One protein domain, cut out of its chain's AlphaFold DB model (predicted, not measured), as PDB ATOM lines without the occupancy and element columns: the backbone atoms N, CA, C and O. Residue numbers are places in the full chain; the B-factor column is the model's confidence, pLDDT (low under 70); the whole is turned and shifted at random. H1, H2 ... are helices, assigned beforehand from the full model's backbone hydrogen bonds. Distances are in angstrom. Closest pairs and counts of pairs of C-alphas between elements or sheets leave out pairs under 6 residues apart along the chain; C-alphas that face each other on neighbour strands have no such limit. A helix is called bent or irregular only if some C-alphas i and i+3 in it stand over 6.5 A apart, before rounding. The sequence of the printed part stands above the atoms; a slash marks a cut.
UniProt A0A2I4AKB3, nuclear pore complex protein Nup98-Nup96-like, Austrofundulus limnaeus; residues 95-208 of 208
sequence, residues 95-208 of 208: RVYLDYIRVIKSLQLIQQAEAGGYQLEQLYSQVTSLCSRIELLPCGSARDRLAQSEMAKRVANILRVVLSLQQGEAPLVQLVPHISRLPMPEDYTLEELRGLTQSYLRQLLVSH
ATOM      1  N   ARG A  95     -26.730 -82.884  52.632       95.12
ATOM      2  CA  ARG A  95     -28.127 -82.564  52.911       95.12
ATOM      3  C   ARG A  95     -28.900 -83.748  53.482       95.12
ATOM      4  O   ARG A  95     -29.765 -83.538  54.322       95.12
ATOM      5  N   VAL A  96     -28.595 -84.976  53.066       95.88
ATOM      6  CA  VAL A  96     -29.285 -86.177  53.561       95.88
ATOM      7  C   VAL A  96     -28.991 -86.390  55.047       95.88
ATOM      8  O   VAL A  96     -29.921 -86.592  55.823       95.88
ATOM      9  N   TYR A  97     -27.727 -86.256  55.466       95.75
ATOM     10  CA  TYR A  97     -27.364 -86.308  56.887       95.75
ATOM     11  C   TYR A  97     -27.984 -85.158  57.690       95.75
ATOM     12  O   TYR A  97     -28.472 -85.377  58.798       95.75
ATOM     13  N   LEU A  98     -28.008 -83.944  57.131       96.44
ATOM     14  CA  LEU A  98     -28.606 -82.783  57.792       96.44
ATOM     15  C   LEU A  98     -30.113 -82.971  58.005       96.44
ATOM     16  O   LEU A  98     -30.619 -82.758  59.106       96.44
ATOM     17  N   ASP A  99     -30.823 -83.399  56.963       95.88
ATOM     18  CA  ASP A  99     -32.260 -83.657  57.020       95.88
ATOM     19  C   ASP A  99     -32.578 -84.815  57.975       95.88
ATOM     20  O   ASP A  99     -33.546 -84.728  58.727       95.88
ATOM     21  N   TYR A 100     -31.739 -85.855  58.019       95.94
ATOM     22  CA  TYR A 100     -31.858 -86.944  58.991       95.94
ATOM     23  C   TYR A 100     -31.781 -86.454  60.441       95.94
ATOM     24  O   TYR A 100     -32.681 -86.741  61.233       95.94
ATOM     25  N   ILE A 101     -30.756 -85.668  60.787       95.62
ATOM     26  CA  ILE A 101     -30.608 -85.141  62.152       95.62
ATOM     27  C   ILE A 101     -31.788 -84.227  62.504       95.62
ATOM     28  O   ILE A 101     -32.326 -84.302  63.611       95.62
ATOM     29  N   ARG A 102     -32.237 -83.393  61.557       94.62
ATOM     30  CA  ARG A 102     -33.401 -82.517  61.748       94.62
ATOM     31  C   ARG A 102     -34.680 -83.306  61.996       94.62
ATOM     32  O   ARG A 102     -35.417 -82.956  62.906       94.62
ATOM     33  N   VAL A 103     -34.923 -84.380  61.249       94.19
ATOM     34  CA  VAL A 103     -36.082 -85.264  61.446       94.19
ATOM     35  C   VAL A 103     -36.081 -85.881  62.850       94.19
ATOM     36  O   VAL A 103     -37.122 -85.886  63.506       94.19
ATOM     37  N   ILE A 104     -34.923 -86.332  63.351       92.75
ATOM     38  CA  ILE A 104     -34.799 -86.844  64.728       92.75
ATOM     39  C   ILE A 104     -35.163 -85.762  65.748       92.75
ATOM     40  O   ILE A 104     -35.986 -86.001  66.632       92.75
ATOM     41  N   LYS A 105     -34.572 -84.567  65.620       91.25
ATOM     42  CA  LYS A 105     -34.824 -83.456  66.550       91.25
ATOM     43  C   LYS A 105     -36.279 -82.983  66.498       91.25
ATOM     44  O   LYS A 105     -36.877 -82.740  67.541       91.25
ATOM     45  N   SER A 106     -36.880 -82.919  65.310       89.88
ATOM     46  CA  SER A 106     -38.295 -82.576  65.132       89.88
ATOM     47  C   SER A 106     -39.220 -83.560  65.846       89.88
ATOM     48  O   SER A 106     -40.156 -83.125  66.513       89.88
ATOM     49  N   LEU A 107     -38.953 -84.871  65.766       88.69
ATOM     50  CA  LEU A 107     -39.754 -85.855  66.499       88.69
ATOM     51  C   LEU A 107     -39.656 -85.643  68.017       88.69
ATOM     52  O   LEU A 107     -40.676 -85.684  68.700       88.69
ATOM     53  N   GLN A 108     -38.454 -85.390  68.542       87.25
ATOM     54  CA  GLN A 108     -38.258 -85.135  69.974       87.25
ATOM     55  C   GLN A 108     -39.056 -83.914  70.447       87.25
ATOM     56  O   GLN A 108     -39.691 -83.971  71.496       87.25
ATOM     57  N   LEU A 109     -39.077 -82.837  69.654       86.62
ATOM     58  CA  LEU A 109     -39.871 -81.646  69.958       86.62
ATOM     59  C   LEU A 109     -41.376 -81.946  69.974       86.62
ATOM     60  O   LEU A 109     -42.062 -81.531  70.902       86.62
ATOM     61  N   ILE A 110     -41.868 -82.712  68.994       85.81
ATOM     62  CA  ILE A 110     -43.278 -83.130  68.890       85.81
ATOM     63  C   ILE A 110     -43.708 -84.019  70.064       85.81
ATOM     64  O   ILE A 110     -44.855 -83.974  70.492       85.81
ATOM     65  N   GLN A 111     -42.800 -84.846  70.585       82.94
ATOM     66  CA  GLN A 111     -43.079 -85.696  71.746       82.94
ATOM     67  C   GLN A 111     -43.086 -84.917  73.068       82.94
ATOM     68  O   GLN A 111     -43.737 -85.344  74.017       82.94
ATOM     69  N   GLN A 112     -42.346 -83.809  73.152       82.69
ATOM     70  CA  GLN A 112     -42.209 -83.006  74.373       82.69
ATOM     71  C   GLN A 112     -43.260 -81.902  74.489       82.69
ATOM     72  O   GLN A 112     -43.769 -81.646  75.576       82.69
ATOM     73  N   ALA A 113     -43.562 -81.229  73.383       71.31
ATOM     74  CA  ALA A 113     -44.626 -80.246  73.295       71.31
ATOM     75  C   ALA A 113     -45.768 -80.915  72.540       71.31
ATOM     76  O   ALA A 113     -45.536 -81.299  71.404       71.31
ATOM     77  N   GLU A 114     -46.949 -81.076  73.149       64.19
ATOM     78  CA  GLU A 114     -48.162 -81.630  72.519       64.19
ATOM     79  C   GLU A 114     -48.436 -80.957  71.160       64.19
ATOM     80  O   GLU A 114     -49.116 -79.935  71.054       64.19
ATOM     81  N   ALA A 115     -47.812 -81.483  70.111       62.28
ATOM     82  CA  ALA A 115     -47.644 -80.766  68.863       62.28
ATOM     83  C   ALA A 115     -48.910 -80.842  68.015       62.28
ATOM     84  O   ALA A 115     -49.586 -81.868  67.944       62.28
ATOM     85  N   GLY A 116     -49.220 -79.738  67.335       69.31
ATOM     86  CA  GLY A 116     -50.378 -79.652  66.450       69.31
ATOM     87  C   GLY A 116     -50.213 -80.506  65.188       69.31
ATOM     88  O   GLY A 116     -49.102 -80.688  64.687       69.31
ATOM     89  N   GLY A 117     -51.335 -80.965  64.619       76.75
ATOM     90  CA  GLY A 117     -51.359 -81.852  63.443       76.75
ATOM     91  C   GLY A 117     -50.524 -81.374  62.243       76.75
ATOM     92  O   GLY A 117     -49.921 -82.194  61.559       76.75
ATOM     93  N   TYR A 118     -50.377 -80.058  62.047       82.50
ATOM     94  CA  TYR A 118     -49.536 -79.480  60.988       82.50
ATOM     95  C   TYR A 118     -48.049 -79.866  61.102       82.50
ATOM     96  O   TYR A 118     -47.414 -80.213  60.106       82.50
ATOM     97  N   GLN A 119     -47.479 -79.839  62.313       84.75
ATOM     98  CA  GLN A 119     -46.071 -80.207  62.529       84.75
ATOM     99  C   GLN A 119     -45.842 -81.694  62.235       84.75
ATOM    100  O   GLN A 119     -44.795 -82.081  61.714       84.75
ATOM    101  N   LEU A 120     -46.851 -82.516  62.520       84.56
ATOM    102  CA  LEU A 120     -46.826 -83.950  62.287       84.56
ATOM    103  C   LEU A 120     -46.914 -84.292  60.791       84.56
ATOM    104  O   LEU A 120     -46.169 -85.144  60.312       84.56
ATOM    105  N   GLU A 121     -47.754 -83.583  60.031       86.56
ATOM    106  CA  GLU A 121     -47.816 -83.692  58.565       86.56
ATOM    107  C   GLU A 121     -46.508 -83.254  57.892       86.56
ATOM    108  O   GLU A 121     -46.014 -83.924  56.978       86.56
ATOM    109  N   GLN A 122     -45.907 -82.158  58.363       89.00
ATOM    110  CA  GLN A 122     -44.610 -81.706  57.866       89.00
ATOM    111  C   GLN A 122     -43.521 -82.755  58.132       89.00
ATOM    112  O   GLN A 122     -42.739 -83.069  57.229       89.00
ATOM    113  N   LEU A 123     -43.491 -83.331  59.340       89.44
ATOM    114  CA  LEU A 123     -42.553 -84.396  59.687       89.44
ATOM    115  C   LEU A 123     -42.773 -85.640  58.818       89.44
ATOM    116  O   LEU A 123     -41.804 -86.199  58.309       89.44
ATOM    117  N   TYR A 124     -44.026 -86.039  58.581       88.94
ATOM    118  CA  TYR A 124     -44.359 -87.152  57.691       88.94
ATOM    119  C   TYR A 124     -43.762 -86.955  56.289       88.94
ATOM    120  O   TYR A 124     -43.033 -87.815  55.793       88.94
ATOM    121  N   SER A 125     -43.987 -85.787  55.676       89.81
ATOM    122  CA  SER A 125     -43.440 -85.465  54.351       89.81
ATOM    123  C   SER A 125     -41.905 -85.534  54.318       89.81
ATOM    124  O   SER A 125     -41.321 -86.108  53.391       89.81
ATOM    125  N   GLN A 126     -41.245 -85.007  55.355       91.19
ATOM    126  CA  GLN A 126     -39.786 -85.033  55.484       91.19
ATOM    127  C   GLN A 126     -39.243 -86.459  55.602       91.19
ATOM    128  O   GLN A 126     -38.296 -86.812  54.896       91.19
ATOM    129  N   VAL A 127     -39.855 -87.284  56.453       91.06
ATOM    130  CA  VAL A 127     -39.474 -88.685  56.687       91.06
ATOM    131  C   VAL A 127     -39.633 -89.505  55.407       91.06
ATOM    132  O   VAL A 127     -38.693 -90.179  54.992       91.06
ATOM    133  N   THR A 128     -40.769 -89.389  54.716       87.19
ATOM    134  CA  THR A 128     -41.017 -90.115  53.462       87.19
ATOM    135  C   THR A 128     -40.032 -89.725  52.359       87.19
ATOM    136  O   THR A 128     -39.520 -90.593  51.649       87.19
ATOM    137  N   SER A 129     -39.722 -88.431  52.228       90.94
ATOM    138  CA  SER A 129     -38.692 -87.948  51.298       90.94
ATOM    139  C   SER A 129     -37.286 -88.418  51.685       90.94
ATOM    140  O   SER A 129     -36.424 -88.599  50.825       90.94
ATOM    141  N   LEU A 130     -37.018 -88.599  52.977       92.19
ATOM    142  CA  LEU A 130     -35.726 -89.054  53.466       92.19
ATOM    143  C   LEU A 130     -35.500 -90.549  53.195       92.19
ATOM    144  O   LEU A 130     -34.381 -90.912  52.842       92.19
ATOM    145  N   CYS A 131     -36.540 -91.389  53.265       88.25
ATOM    146  CA  CYS A 131     -36.435 -92.824  52.975       88.25
ATOM    147  C   CYS A 131     -35.778 -93.109  51.615       88.25
ATOM    148  O   CYS A 131     -34.845 -93.903  51.544       88.25
ATOM    149  N   SER A 132     -36.214 -92.433  50.546       86.88
ATOM    150  CA  SER A 132     -35.650 -92.634  49.201       86.88
ATOM    151  C   SER A 132     -34.245 -92.052  49.040       86.88
ATOM    152  O   SER A 132     -33.453 -92.546  48.246       86.88
ATOM    153  N   ARG A 133     -33.912 -90.994  49.783       91.56
ATOM    154  CA  ARG A 133     -32.594 -90.351  49.699       91.56
ATOM    155  C   ARG A 133     -31.523 -91.104  50.476       91.56
ATOM    156  O   ARG A 133     -30.383 -91.129  50.031       91.56
ATOM    157  N   ILE A 134     -31.886 -91.737  51.593       91.25
ATOM    158  CA  ILE A 134     -30.971 -92.603  52.348       91.25
ATOM    159  C   ILE A 134     -30.525 -93.785  51.488       91.25
ATOM    160  O   ILE A 134     -29.347 -94.121  51.512       91.25
ATOM    161  N   GLU A 135     -31.421 -94.377  50.695       86.31
ATOM    162  CA  GLU A 135     -31.092 -95.476  49.773       86.31
ATOM    163  C   GLU A 135     -30.004 -95.082  48.757       86.31
ATOM    164  O   GLU A 135     -29.109 -95.871  48.461       86.31
ATOM    165  N   LEU A 136     -30.030 -93.833  48.285       88.00
ATOM    166  CA  LEU A 136     -29.105 -93.302  47.280       88.00
ATOM    167  C   LEU A 136     -27.773 -92.787  47.857       88.00
ATOM    168  O   LEU A 136     -26.946 -92.268  47.103       88.00
ATOM    169  N   LEU A 137     -27.548 -92.907  49.170       89.38
ATOM    170  CA  LEU A 137     -26.310 -92.447  49.796       89.38
ATOM    171  C   LEU A 137     -25.087 -93.223  49.271       89.38
ATOM    172  O   LEU A 137     -25.094 -94.459  49.248       89.38
ATOM    173  N   PRO A 138     -23.992 -92.528  48.914       84.44
ATOM    174  CA  PRO A 138     -22.771 -93.190  48.482       84.44
ATOM    175  C   PRO A 138     -22.144 -93.958  49.651       84.44
ATOM    176  O   PRO A 138     -21.717 -93.368  50.641       84.44
ATOM    177  N   CYS A 139     -22.046 -95.281  49.514       85.88
ATOM    178  CA  CYS A 139     -21.456 -96.158  50.526       85.88
ATOM    179  C   CYS A 139     -20.122 -96.734  50.033       85.88
ATOM    180  O   CYS A 139     -20.100 -97.690  49.257       85.88
ATOM    181  N   GLY A 140     -19.004 -96.162  50.491       84.38
ATOM    182  CA  GLY A 140     -17.656 -96.597  50.105       84.38
ATOM    183  C   GLY A 140     -17.062 -97.658  51.035       84.38
ATOM    184  O   GLY A 140     -16.191 -98.427  50.628       84.38
ATOM    185  N   SER A 141     -17.537 -97.728  52.279       89.69
ATOM    186  CA  SER A 141     -17.012 -98.616  53.314       89.69
ATOM    187  C   SER A 141     -18.097 -99.468  53.981       89.69
ATOM    188  O   SER A 141     -19.297 -99.207  53.877       89.69
ATOM    189  N   ALA A 142     -17.677-100.513  54.702       90.19
ATOM    190  CA  ALA A 142     -18.588-101.298  55.535       90.19
ATOM    191  C   ALA A 142     -19.214-100.457  56.664       90.19
ATOM    192  O   ALA A 142     -20.360-100.700  57.031       90.19
ATOM    193  N   ARG A 143     -18.488 -99.448  57.173       90.94
ATOM    194  CA  ARG A 143     -19.019 -98.499  58.160       90.94
ATOM    195  C   ARG A 143     -20.124 -97.635  57.568       90.94
ATOM    196  O   ARG A 143     -21.132 -97.440  58.229       90.94
ATOM    197  N   ASP A 144     -19.972 -97.187  56.325       91.44
ATOM    198  CA  ASP A 144     -20.995 -96.364  55.662       91.44
ATOM    199  C   ASP A 144     -22.288 -97.156  55.477       91.44
ATOM    200  O   ASP A 144     -23.363 -96.652  55.776       91.44
ATOM    201  N   ARG A 145     -22.188 -98.435  55.083       91.19
ATOM    202  CA  ARG A 145     -23.360 -99.323  54.987       91.19
ATOM    203  C   ARG A 145     -24.032 -99.562  56.336       91.19
ATOM    204  O   ARG A 145     -25.260 -99.610  56.407       91.19
ATOM    205  N   LEU A 146     -23.244 -99.712  57.403       91.69
ATOM    206  CA  LEU A 146     -23.782 -99.837  58.756       91.69
ATOM    207  C   LEU A 146     -24.517 -98.554  59.167       91.69
ATOM    208  O   LEU A 146     -25.667 -98.630  59.580       91.69
ATOM    209  N   ALA A 147     -23.898 -97.387  58.983       93.00
ATOM    210  CA  ALA A 147     -24.522 -96.099  59.273       93.00
ATOM    211  C   ALA A 147     -25.806 -95.886  58.455       93.00
ATOM    212  O   ALA A 147     -26.829 -95.503  59.015       93.00
ATOM    213  N   GLN A 148     -25.789 -96.209  57.158       94.19
ATOM    214  CA  GLN A 148     -26.964 -96.158  56.286       94.19
ATOM    215  C   GLN A 148     -28.095 -97.057  56.811       94.19
ATOM    216  O   GLN A 148     -29.248 -96.629  56.855       94.19
ATOM    217  N   SER A 149     -27.766 -98.272  57.262       90.25
ATOM    218  CA  SER A 149     -28.733 -99.204  57.855       90.25
ATOM    219  C   SER A 149     -29.317 -98.665  59.164       90.25
ATOM    220  O   SER A 149     -30.524 -98.751  59.379       90.25
ATOM    221  N   GLU A 150     -28.492 -98.080  60.035       91.44
ATOM    222  CA  GLU A 150     -28.953 -97.475  61.290       91.44
ATOM    223  C   GLU A 150     -29.859 -96.261  61.038       91.44
ATOM    224  O   GLU A 150     -30.935 -96.155  61.633       91.44
ATOM    225  N   MET A 151     -29.501 -95.399  60.079       93.44
ATOM    226  CA  MET A 151     -30.364 -94.296  59.645       93.44
ATOM    227  C   MET A 151     -31.698 -94.818  59.112       93.44
ATOM    228  O   MET A 151     -32.754 -94.318  59.500       93.44
ATOM    229  N   ALA A 152     -31.667 -95.841  58.257       90.44
ATOM    230  CA  ALA A 152     -32.855 -96.453  57.682       90.44
ATOM    231  C   ALA A 152     -33.805 -97.002  58.761       90.44
ATOM    232  O   ALA A 152     -34.984 -96.639  58.785       90.44
ATOM    233  N   LYS A 153     -33.287 -97.792  59.712       87.38
ATOM    234  CA  LYS A 153     -34.063 -98.309  60.853       87.38
ATOM    235  C   LYS A 153     -34.669 -97.185  61.684       87.38
ATOM    236  O   LYS A 153     -35.834 -97.250  62.083       87.38
ATOM    237  N   ARG A 154     -33.891 -96.135  61.965       90.31
ATOM    238  CA  ARG A 154     -34.366 -94.993  62.750       90.31
ATOM    239  C   ARG A 154     -35.498 -94.270  62.027       90.31
ATOM    240  O   ARG A 154     -36.528 -94.013  62.638       90.31
ATOM    241  N   VAL A 155     -35.348 -94.000  60.733       90.62
ATOM    242  CA  VAL A 155     -36.365 -93.321  59.917       90.62
ATOM    243  C   VAL A 155     -37.644 -94.154  59.798       90.62
ATOM    244  O   VAL A 155     -38.729 -93.597  59.950       90.62
ATOM    245  N   ALA A 156     -37.546 -95.478  59.631       86.19
ATOM    246  CA  ALA A 156     -38.709 -96.371  59.656       86.19
ATOM    247  C   ALA A 156     -39.469 -96.290  60.990       86.19
ATOM    248  O   ALA A 156     -40.695 -96.158  61.016       86.19
ATOM    249  N   ASN A 157     -38.737 -96.298  62.107       86.31
ATOM    250  CA  ASN A 157     -39.325 -96.153  63.435       86.31
ATOM    251  C   ASN A 157     -40.008 -94.793  63.622       86.31
ATOM    252  O   ASN A 157     -41.117 -94.740  64.151       86.31
ATOM    253  N   ILE A 158     -39.385 -93.705  63.158       88.31
ATOM    254  CA  ILE A 158     -39.979 -92.362  63.196       88.31
ATOM    255  C   ILE A 158     -41.271 -92.336  62.374       88.31
ATOM    256  O   ILE A 158     -42.288 -91.865  62.874       88.31
ATOM    257  N   LEU A 159     -41.269 -92.896  61.159       85.88
ATOM    258  CA  LEU A 159     -42.460 -92.977  60.311       85.88
ATOM    259  C   LEU A 159     -43.614 -93.698  61.019       85.88
ATOM    260  O   LEU A 159     -44.748 -93.221  61.007       85.88
ATOM    261  N   ARG A 160     -43.317 -94.819  61.686       82.38
ATOM    262  CA  ARG A 160     -44.301 -95.575  62.471       82.38
ATOM    263  C   ARG A 160     -44.883 -94.743  63.612       82.38
ATOM    264  O   ARG A 160     -46.100 -94.726  63.782       82.38
ATOM    265  N   VAL A 161     -44.035 -94.044  64.371       84.12
ATOM    266  CA  VAL A 161     -44.480 -93.172  65.473       84.12
ATOM    267  C   VAL A 161     -45.361 -92.044  64.938       84.12
ATOM    268  O   VAL A 161     -46.453 -91.828  65.457       84.12
ATOM    269  N   VAL A 162     -44.942 -91.381  63.861       84.00
ATOM    270  CA  VAL A 162     -45.711 -90.302  63.227       84.00
ATOM    271  C   VAL A 162     -47.102 -90.781  62.810       84.00
ATOM    272  O   VAL A 162     -48.092 -90.141  63.151       84.00
ATOM    273  N   LEU A 163     -47.199 -91.941  62.156       79.69
ATOM    274  CA  LEU A 163     -48.486 -92.511  61.749       79.69
ATOM    275  C   LEU A 163     -49.360 -92.925  62.941       79.69
ATOM    276  O   LEU A 163     -50.571 -92.708  62.910       79.69
ATOM    277  N   SER A 164     -48.769 -93.477  64.008       79.50
ATOM    278  CA  SER A 164     -49.524 -93.805  65.227       79.50
ATOM    279  C   SER A 164     -50.102 -92.566  65.912       79.50
ATOM    280  O   SER A 164     -51.238 -92.601  66.375       79.50
ATOM    281  N   LEU A 165     -49.366 -91.450  65.912       77.81
ATOM    282  CA  LEU A 165     -49.831 -90.183  66.477       77.81
ATOM    283  C   LEU A 165     -50.931 -89.535  65.618       77.81
ATOM    284  O   LEU A 165     -51.788 -88.846  66.160       77.81
ATOM    285  N   GLN A 166     -50.934 -89.762  64.298       72.44
ATOM    286  CA  GLN A 166     -51.956 -89.224  63.392       72.44
ATOM    287  C   GLN A 166     -53.291 -89.977  63.453       72.44
ATOM    288  O   GLN A 166     -54.338 -89.344  63.352       72.44
ATOM    289  N   GLN A 167     -53.273 -91.313  63.552       64.44
ATOM    290  CA  GLN A 167     -54.481 -92.136  63.361       64.44
ATOM    291  C   GLN A 167     -54.819 -93.080  64.527       64.44
ATOM    292  O   GLN A 167     -55.761 -93.862  64.421       64.44
ATOM    293  N   GLY A 168     -54.091 -93.027  65.649       56.47
ATOM    294  CA  GLY A 168     -54.286 -93.911  66.808       56.47
ATOM    295  C   GLY A 168     -53.750 -95.334  66.584       56.47
ATOM    296  O   GLY A 168     -52.978 -95.832  67.397       56.47
ATOM    297  N   GLU A 169     -54.066 -95.948  65.439       53.38
ATOM    298  CA  GLU A 169     -53.405 -97.137  64.890       53.38
ATOM    299  C   GLU A 169     -52.926 -96.834  63.464       53.38
ATOM    300  O   GLU A 169     -53.708 -96.446  62.600       53.38
ATOM    301  N   ALA A 170     -51.625 -96.983  63.199       55.06
ATOM    302  CA  ALA A 170     -51.058 -96.700  61.881       55.06
ATOM    303  C   ALA A 170     -51.655 -97.647  60.817       55.06
ATOM    304  O   ALA A 170     -51.525 -98.864  60.976       55.06
ATOM    305  N   PRO A 171     -52.238 -97.155  59.703       56.47
ATOM    306  CA  PRO A 171     -52.643 -98.021  58.602       56.47
ATOM    307  C   PRO A 171     -51.394 -98.645  57.973       56.47
ATOM    308  O   PRO A 171     -50.680 -98.026  57.184       56.47
ATOM    309  N   LEU A 172     -51.125 -99.895  58.338       56.91
ATOM    310  CA  LEU A 172     -49.920-100.661  58.000       56.91
ATOM    311  C   LEU A 172     -49.656-100.723  56.482       56.91
ATOM    312  O   LEU A 172     -48.509-100.804  56.051       56.91
ATOM    313  N   VAL A 173     -50.708-100.591  55.666       58.91
ATOM    314  CA  VAL A 173     -50.655-100.507  54.194       58.91
ATOM    315  C   VAL A 173     -49.802 -99.328  53.704       58.91
ATOM    316  O   VAL A 173     -49.152 -99.437  52.668       58.91
ATOM    317  N   GLN A 174     -49.753 -98.219  54.449       62.75
ATOM    318  CA  GLN A 174     -48.948 -97.044  54.093       62.75
ATOM    319  C   GLN A 174     -47.464 -97.206  54.460       62.75
ATOM    320  O   GLN A 174     -46.612 -96.570  53.849       62.75
ATOM    321  N   LEU A 175     -47.133 -98.087  55.412       63.88
ATOM    322  CA  LEU A 175     -45.753 -98.354  55.841       63.88
ATOM    323  C   LEU A 175     -45.005 -99.290  54.879       63.88
ATOM    324  O   LEU A 175     -43.808 -99.108  54.641       63.88
ATOM    325  N   VAL A 176     -45.708-100.270  54.299       66.56
ATOM    326  CA  VAL A 176     -45.123-101.333  53.459       66.56
ATOM    327  C   VAL A 176     -44.261-100.801  52.300       66.56
ATOM    328  O   VAL A 176     -43.128-101.275  52.170       66.56
ATOM    329  N   PRO A 177     -44.695 -99.813  51.488       67.75
ATOM    330  CA  PRO A 177     -43.900 -99.315  50.359       67.75
ATOM    331  C   PRO A 177     -42.629 -98.570  50.778       67.75
ATOM    332  O   PRO A 177     -41.717 -98.417  49.970       67.75
ATOM    333  N   HIS A 178     -42.576 -98.068  52.015       66.88
ATOM    334  CA  HIS A 178     -41.438 -97.311  52.531       66.88
ATOM    335  C   HIS A 178     -40.422 -98.220  53.219       66.88
ATOM    336  O   HIS A 178     -39.230 -98.074  52.977       66.88
ATOM    337  N   ILE A 179     -40.885 -99.207  53.992       67.25
ATOM    338  CA  ILE A 179     -40.020-100.201  54.646       67.25
ATOM    339  C   ILE A 179     -39.280-101.052  53.608       67.25
ATOM    340  O   ILE A 179     -38.094-101.317  53.763       67.25
ATOM    341  N   SER A 180     -39.952-101.428  52.516       64.25
ATOM    342  CA  SER A 180     -39.354-102.247  51.452       64.25
ATOM    343  C   SER A 180     -38.312-101.519  50.589       64.25
ATOM    344  O   SER A 180     -37.598-102.174  49.839       64.25
ATOM    345  N   ARG A 181     -38.192-100.189  50.700       69.06
ATOM    346  CA  ARG A 181     -37.187 -99.376  49.981       69.06
ATOM    347  C   ARG A 181     -35.965 -99.026  50.825       69.06
ATOM    348  O   ARG A 181     -35.011 -98.438  50.333       69.06
ATOM    349  N   LEU A 182     -35.998 -99.335  52.115       68.38
ATOM    350  CA  LEU A 182     -34.915 -98.990  53.021       68.38
ATOM    351  C   LEU A 182     -33.821-100.071  52.977       68.38
ATOM    352  O   LEU A 182     -34.146-101.255  53.093       68.38
ATOM    353  N   PRO A 183     -32.532 -99.696  52.851       67.31
ATOM    354  CA  PRO A 183     -31.412-100.636  52.831       67.31
ATOM    355  C   PRO A 183     -31.163-101.171  54.247       67.31
ATOM    356  O   PRO A 183     -30.288-100.702  54.971       67.31
ATOM    357  N   MET A 184     -31.989-102.123  54.674       68.19
ATOM    358  CA  MET A 184     -31.900-102.769  55.982       68.19
ATOM    359  C   MET A 184     -31.435-104.224  55.824       68.19
ATOM    360  O   MET A 184     -31.754-104.856  54.814       68.19
ATOM    361  N   PRO A 185     -30.707-104.785  56.809       68.50
ATOM    362  CA  PRO A 185     -30.393-106.212  56.836       68.50
ATOM    363  C   PRO A 185     -31.664-107.070  56.785       68.50
ATOM    364  O   PRO A 185     -32.679-106.694  57.376       68.50
ATOM    365  N   GLU A 186     -31.587-108.235  56.135       66.12
ATOM    366  CA  GLU A 186     -32.725-109.156  55.960       66.12
ATOM    367  C   GLU A 186     -33.398-109.536  57.285       66.12
ATOM    368  O   GLU A 186     -34.621-109.609  57.364       66.12
ATOM    369  N   ASP A 187     -32.625-109.697  58.359       66.94
ATOM    370  CA  ASP A 187     -33.176-110.032  59.673       66.94
ATOM    371  C   ASP A 187     -34.111-108.937  60.212       66.94
ATOM    372  O   ASP A 187     -35.161-109.235  60.782       66.94
ATOM    373  N   TYR A 188     -33.775-107.664  59.971       64.44
ATOM    374  CA  TYR A 188     -34.584-106.528  60.417       64.44
ATOM    375  C   TYR A 188     -35.821-106.344  59.534       64.44
ATOM    376  O   TYR A 188     -36.913-106.083  60.036       64.44
ATOM    377  N   THR A 189     -35.689-106.525  58.213       68.25
ATOM    378  CA  THR A 189     -36.852-106.462  57.315       68.25
ATOM    379  C   THR A 189     -37.853-107.570  57.637       68.25
ATOM    380  O   THR A 189     -39.057-107.314  57.663       68.25
ATOM    381  N   LEU A 190     -37.380-108.780  57.958       70.31
ATOM    382  CA  LEU A 190     -38.224-109.894  58.387       70.31
ATOM    383  C   LEU A 190     -38.902-109.637  59.734       70.31
ATOM    384  O   LEU A 190     -40.073-109.987  59.890       70.31
ATOM    385  N   GLU A 191     -38.206-109.042  60.703       73.31
ATOM    386  CA  GLU A 191     -38.797-108.679  61.994       73.31
ATOM    387  C   GLU A 191     -39.904-107.627  61.835       73.31
ATOM    388  O   GLU A 191     -41.007-107.820  62.351       73.31
ATOM    389  N   GLU A 192     -39.670-106.583  61.035       68.06
ATOM    390  CA  GLU A 192     -40.693-105.581  60.718       68.06
ATOM    391  C   GLU A 192     -41.886-106.225  59.997       68.06
ATOM    392  O   GLU A 192     -43.028-106.059  60.421       68.06
ATOM    393  N   LEU A 193     -41.657-107.053  58.970       69.56
ATOM    394  CA  LEU A 193     -42.730-107.771  58.266       69.56
ATOM    395  C   LEU A 193     -43.519-108.718  59.186       69.56
ATOM    396  O   LEU A 193     -44.739-108.853  59.042       69.56
ATOM    397  N   ARG A 194     -42.863-109.358  60.161       72.12
ATOM    398  CA  ARG A 194     -43.533-110.163  61.197       72.12
ATOM    399  C   ARG A 194     -44.389-109.300  62.122       72.12
ATOM    400  O   ARG A 194     -45.526-109.670  62.405       72.12
ATOM    401  N   GLY A 195     -43.893-108.139  62.546       70.12
ATOM    402  CA  GLY A 195     -44.682-107.174  63.315       70.12
ATOM    403  C   GLY A 195     -45.904-106.670  62.537       70.12
ATOM    404  O   GLY A 195     -47.015-106.616  63.074       70.12
ATOM    405  N   LEU A 196     -45.726-106.377  61.246       67.38
ATOM    406  CA  LEU A 196     -46.794-105.948  60.335       67.38
ATOM    407  C   LEU A 196     -47.852-107.045  60.128       67.38
ATOM    408  O   LEU A 196     -49.049-106.777  60.193       67.38
ATOM    409  N   THR A 197     -47.442-108.299  59.920       69.00
ATOM    410  CA  THR A 197     -48.390-109.416  59.759       69.00
ATOM    411  C   THR A 197     -49.164-109.715  61.041       69.00
ATOM    412  O   THR A 197     -50.374-109.925  60.985       69.00
ATOM    413  N   GLN A 198     -48.516-109.675  62.209       70.62
ATOM    414  CA  GLN A 198     -49.197-109.886  63.491       70.62
ATOM    415  C   GLN A 198     -50.224-108.794  63.807       70.62
ATOM    416  O   GLN A 198     -51.303-109.092  64.319       70.62
ATOM    417  N   SER A 199     -49.906-107.535  63.503       65.50
ATOM    418  CA  SER A 199     -50.827-106.414  63.714       65.50
ATOM    419  C   SER A 199     -52.014-106.452  62.746       65.50
ATOM    420  O   SER A 199     -53.149-106.301  63.192       65.50
ATOM    421  N   TYR A 200     -51.795-106.789  61.470       62.78
ATOM    422  CA  TYR A 200     -52.882-107.012  60.508       62.78
ATOM    423  C   TYR A 200     -53.823-108.153  60.934       62.78
ATOM    424  O   TYR A 200     -55.044-108.013  60.886       62.78
ATOM    425  N   LEU A 201     -53.270-109.273  61.418       72.25
ATOM    426  CA  LEU A 201     -54.074-110.386  61.936       72.25
ATOM    427  C   LEU A 201     -54.914-109.981  63.152       72.25
ATOM    428  O   LEU A 201     -56.065-110.396  63.256       72.25
ATOM    429  N   ARG A 202     -54.378-109.151  64.055       68.62
ATOM    430  CA  ARG A 202     -55.152-108.614  65.185       68.62
ATOM    431  C   ARG A 202     -56.306-107.732  64.721       68.62
ATOM    432  O   ARG A 202     -57.398-107.874  65.256       68.62
ATOM    433  N   GLN A 203     -56.094-106.879  63.720       65.12
ATOM    434  CA  GLN A 203     -57.158-106.029  63.178       65.12
ATOM    435  C   GLN A 203     -58.295-106.857  62.568       65.12
ATOM    436  O   GLN A 203     -59.456-106.596  62.871       65.12
ATOM    437  N   LEU A 204     -57.972-107.910  61.806       67.94
ATOM    438  CA  LEU A 204     -58.978-108.837  61.270       67.94
ATOM    439  C   LEU A 204     -59.770-109.562  62.370       67.94
ATOM    440  O   LEU A 204     -60.967-109.797  62.213       67.94
ATOM    441  N   LEU A 205     -59.116-109.904  63.483       70.62
ATOM    442  CA  LEU A 205     -59.750-110.574  64.622       70.62
ATOM    443  C   LEU A 205     -60.634-109.643  65.466       70.62
ATOM    444  O   LEU A 205     -61.564-110.129  66.093       70.62
ATOM    445  N   VAL A 206     -60.352-108.337  65.499       64.25
ATOM    446  CA  VAL A 206     -61.166-107.332  66.215       64.25
ATOM    447  C   VAL A 206     -62.353-106.848  65.367       64.25
ATOM    448  O   VAL A 206     -63.350-106.387  65.913       64.25
ATOM    449  N   SER A 207     -62.282-106.976  64.037       54.75
ATOM    450  CA  SER A 207     -63.378-106.639  63.115       54.75
ATOM    451  C   SER A 207     -64.478-107.709  62.982       54.75
ATOM    452  O   SER A 207     -65.335-107.579  62.105       54.75
ATOM    453  N   HIS A 208     -64.461-108.752  63.821       43.94
ATOM    454  CA  HIS A 208     -65.444-109.842  63.855       43.94
ATOM    455  C   HIS A 208     -66.150-109.955  65.206       43.94
ATOM    456  O   HIS A 208     -65.461-109.886  66.245       43.94
TER     457      HIS A 208
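AT A GLANCE: This is residues 95 to 208 of the 208 residues of the protein "nuclear pore complex protein Nup98-Nup96-like" of Austrofundulus limnaeus (UniProt A0A2I4AKB3). Three helices, H1, H2 and H3, make an up-and-down bundle, their centres at the corners of a triangle, and the long H3 runs through the middle of the domain. Beyond H3, on the side away from H1, the chain folds back through the short H4 and then runs out along H5, a long helix at the edge of a somewhat flat body. The printed part has 114 residues with five named helices, H1 to H5 in order along the chain, and no named strand; the class is all helix. The whole is compact, with a radius of gyration of the C-alphas of 14.9 A, and spans 51 by 34 by 19 A, only just flat.

IN THESE COORDINATES: H1 holds residues 95 to 112, 25.7 A from first to last C-alpha, and begins at C-alpha 95 (-28.127, -82.564, 52.911). H2, residues 117 to 135, is 28.0 A long. H3, residues 142 to 167, is the longest helix at 37.9 A, and begins at C-alpha 142 (-18.588, -101.298, 55.535). H4, residues 172 to 179, is 10.5 A long and irregular, but only just: C-alphas 174 and 177 are 6.7 A apart. H5, residues 186 to 206, is 30.3 A long and ends at C-alpha 206 (-61.166, -107.332, 66.215).

HOW THE PARTS SIT: H3 is the hub, touching three other helices. H2 and H3 form a helical hairpin at a shallow tilt of 26 degrees, opposite ways; their closest C-alphas, of Val 127 and Leu 159, are 6.4 A apart. H1 and H2 form another, at a shallow tilt of 32 degrees, with the C-alphas of Val 96 and Arg 133 closest at 6.6 A. H1 touches H3 with residues 100 to 107 alone, the same way at a tilt of 38 degrees, only just steep; the C-alphas of Leu 107 and Ile 158 are closest at 7.3 A. H3 touches H4 with residues 156 to 160 alone, opposite ways at a shallow tilt of 19 degrees, and the closest C-alphas, of Ala 156 and Ile 179, are 6.4 A apart. H4 and H5 only just touch, with 3 pairs of C-alphas within 8 A, the closest those of Leu 172 and Leu 196 at 6.6 A. H3 and H5 are near each other, while H5 is apart from H1 and H2. Every O i to N i+4 pair is within hydrogen-bond range in H1, H3 and H5; in H2 it is 12 of 15 and in H4 2 of 4.

THE WHOLE: The two C-alphas farthest apart, those of Gly 140 and His 208, are 51.5 A apart. The printed part has no cut, and no link is long. The mean pLDDT of the printed part is 79.1; 38 residues are under 70, among them residues 167 to 189.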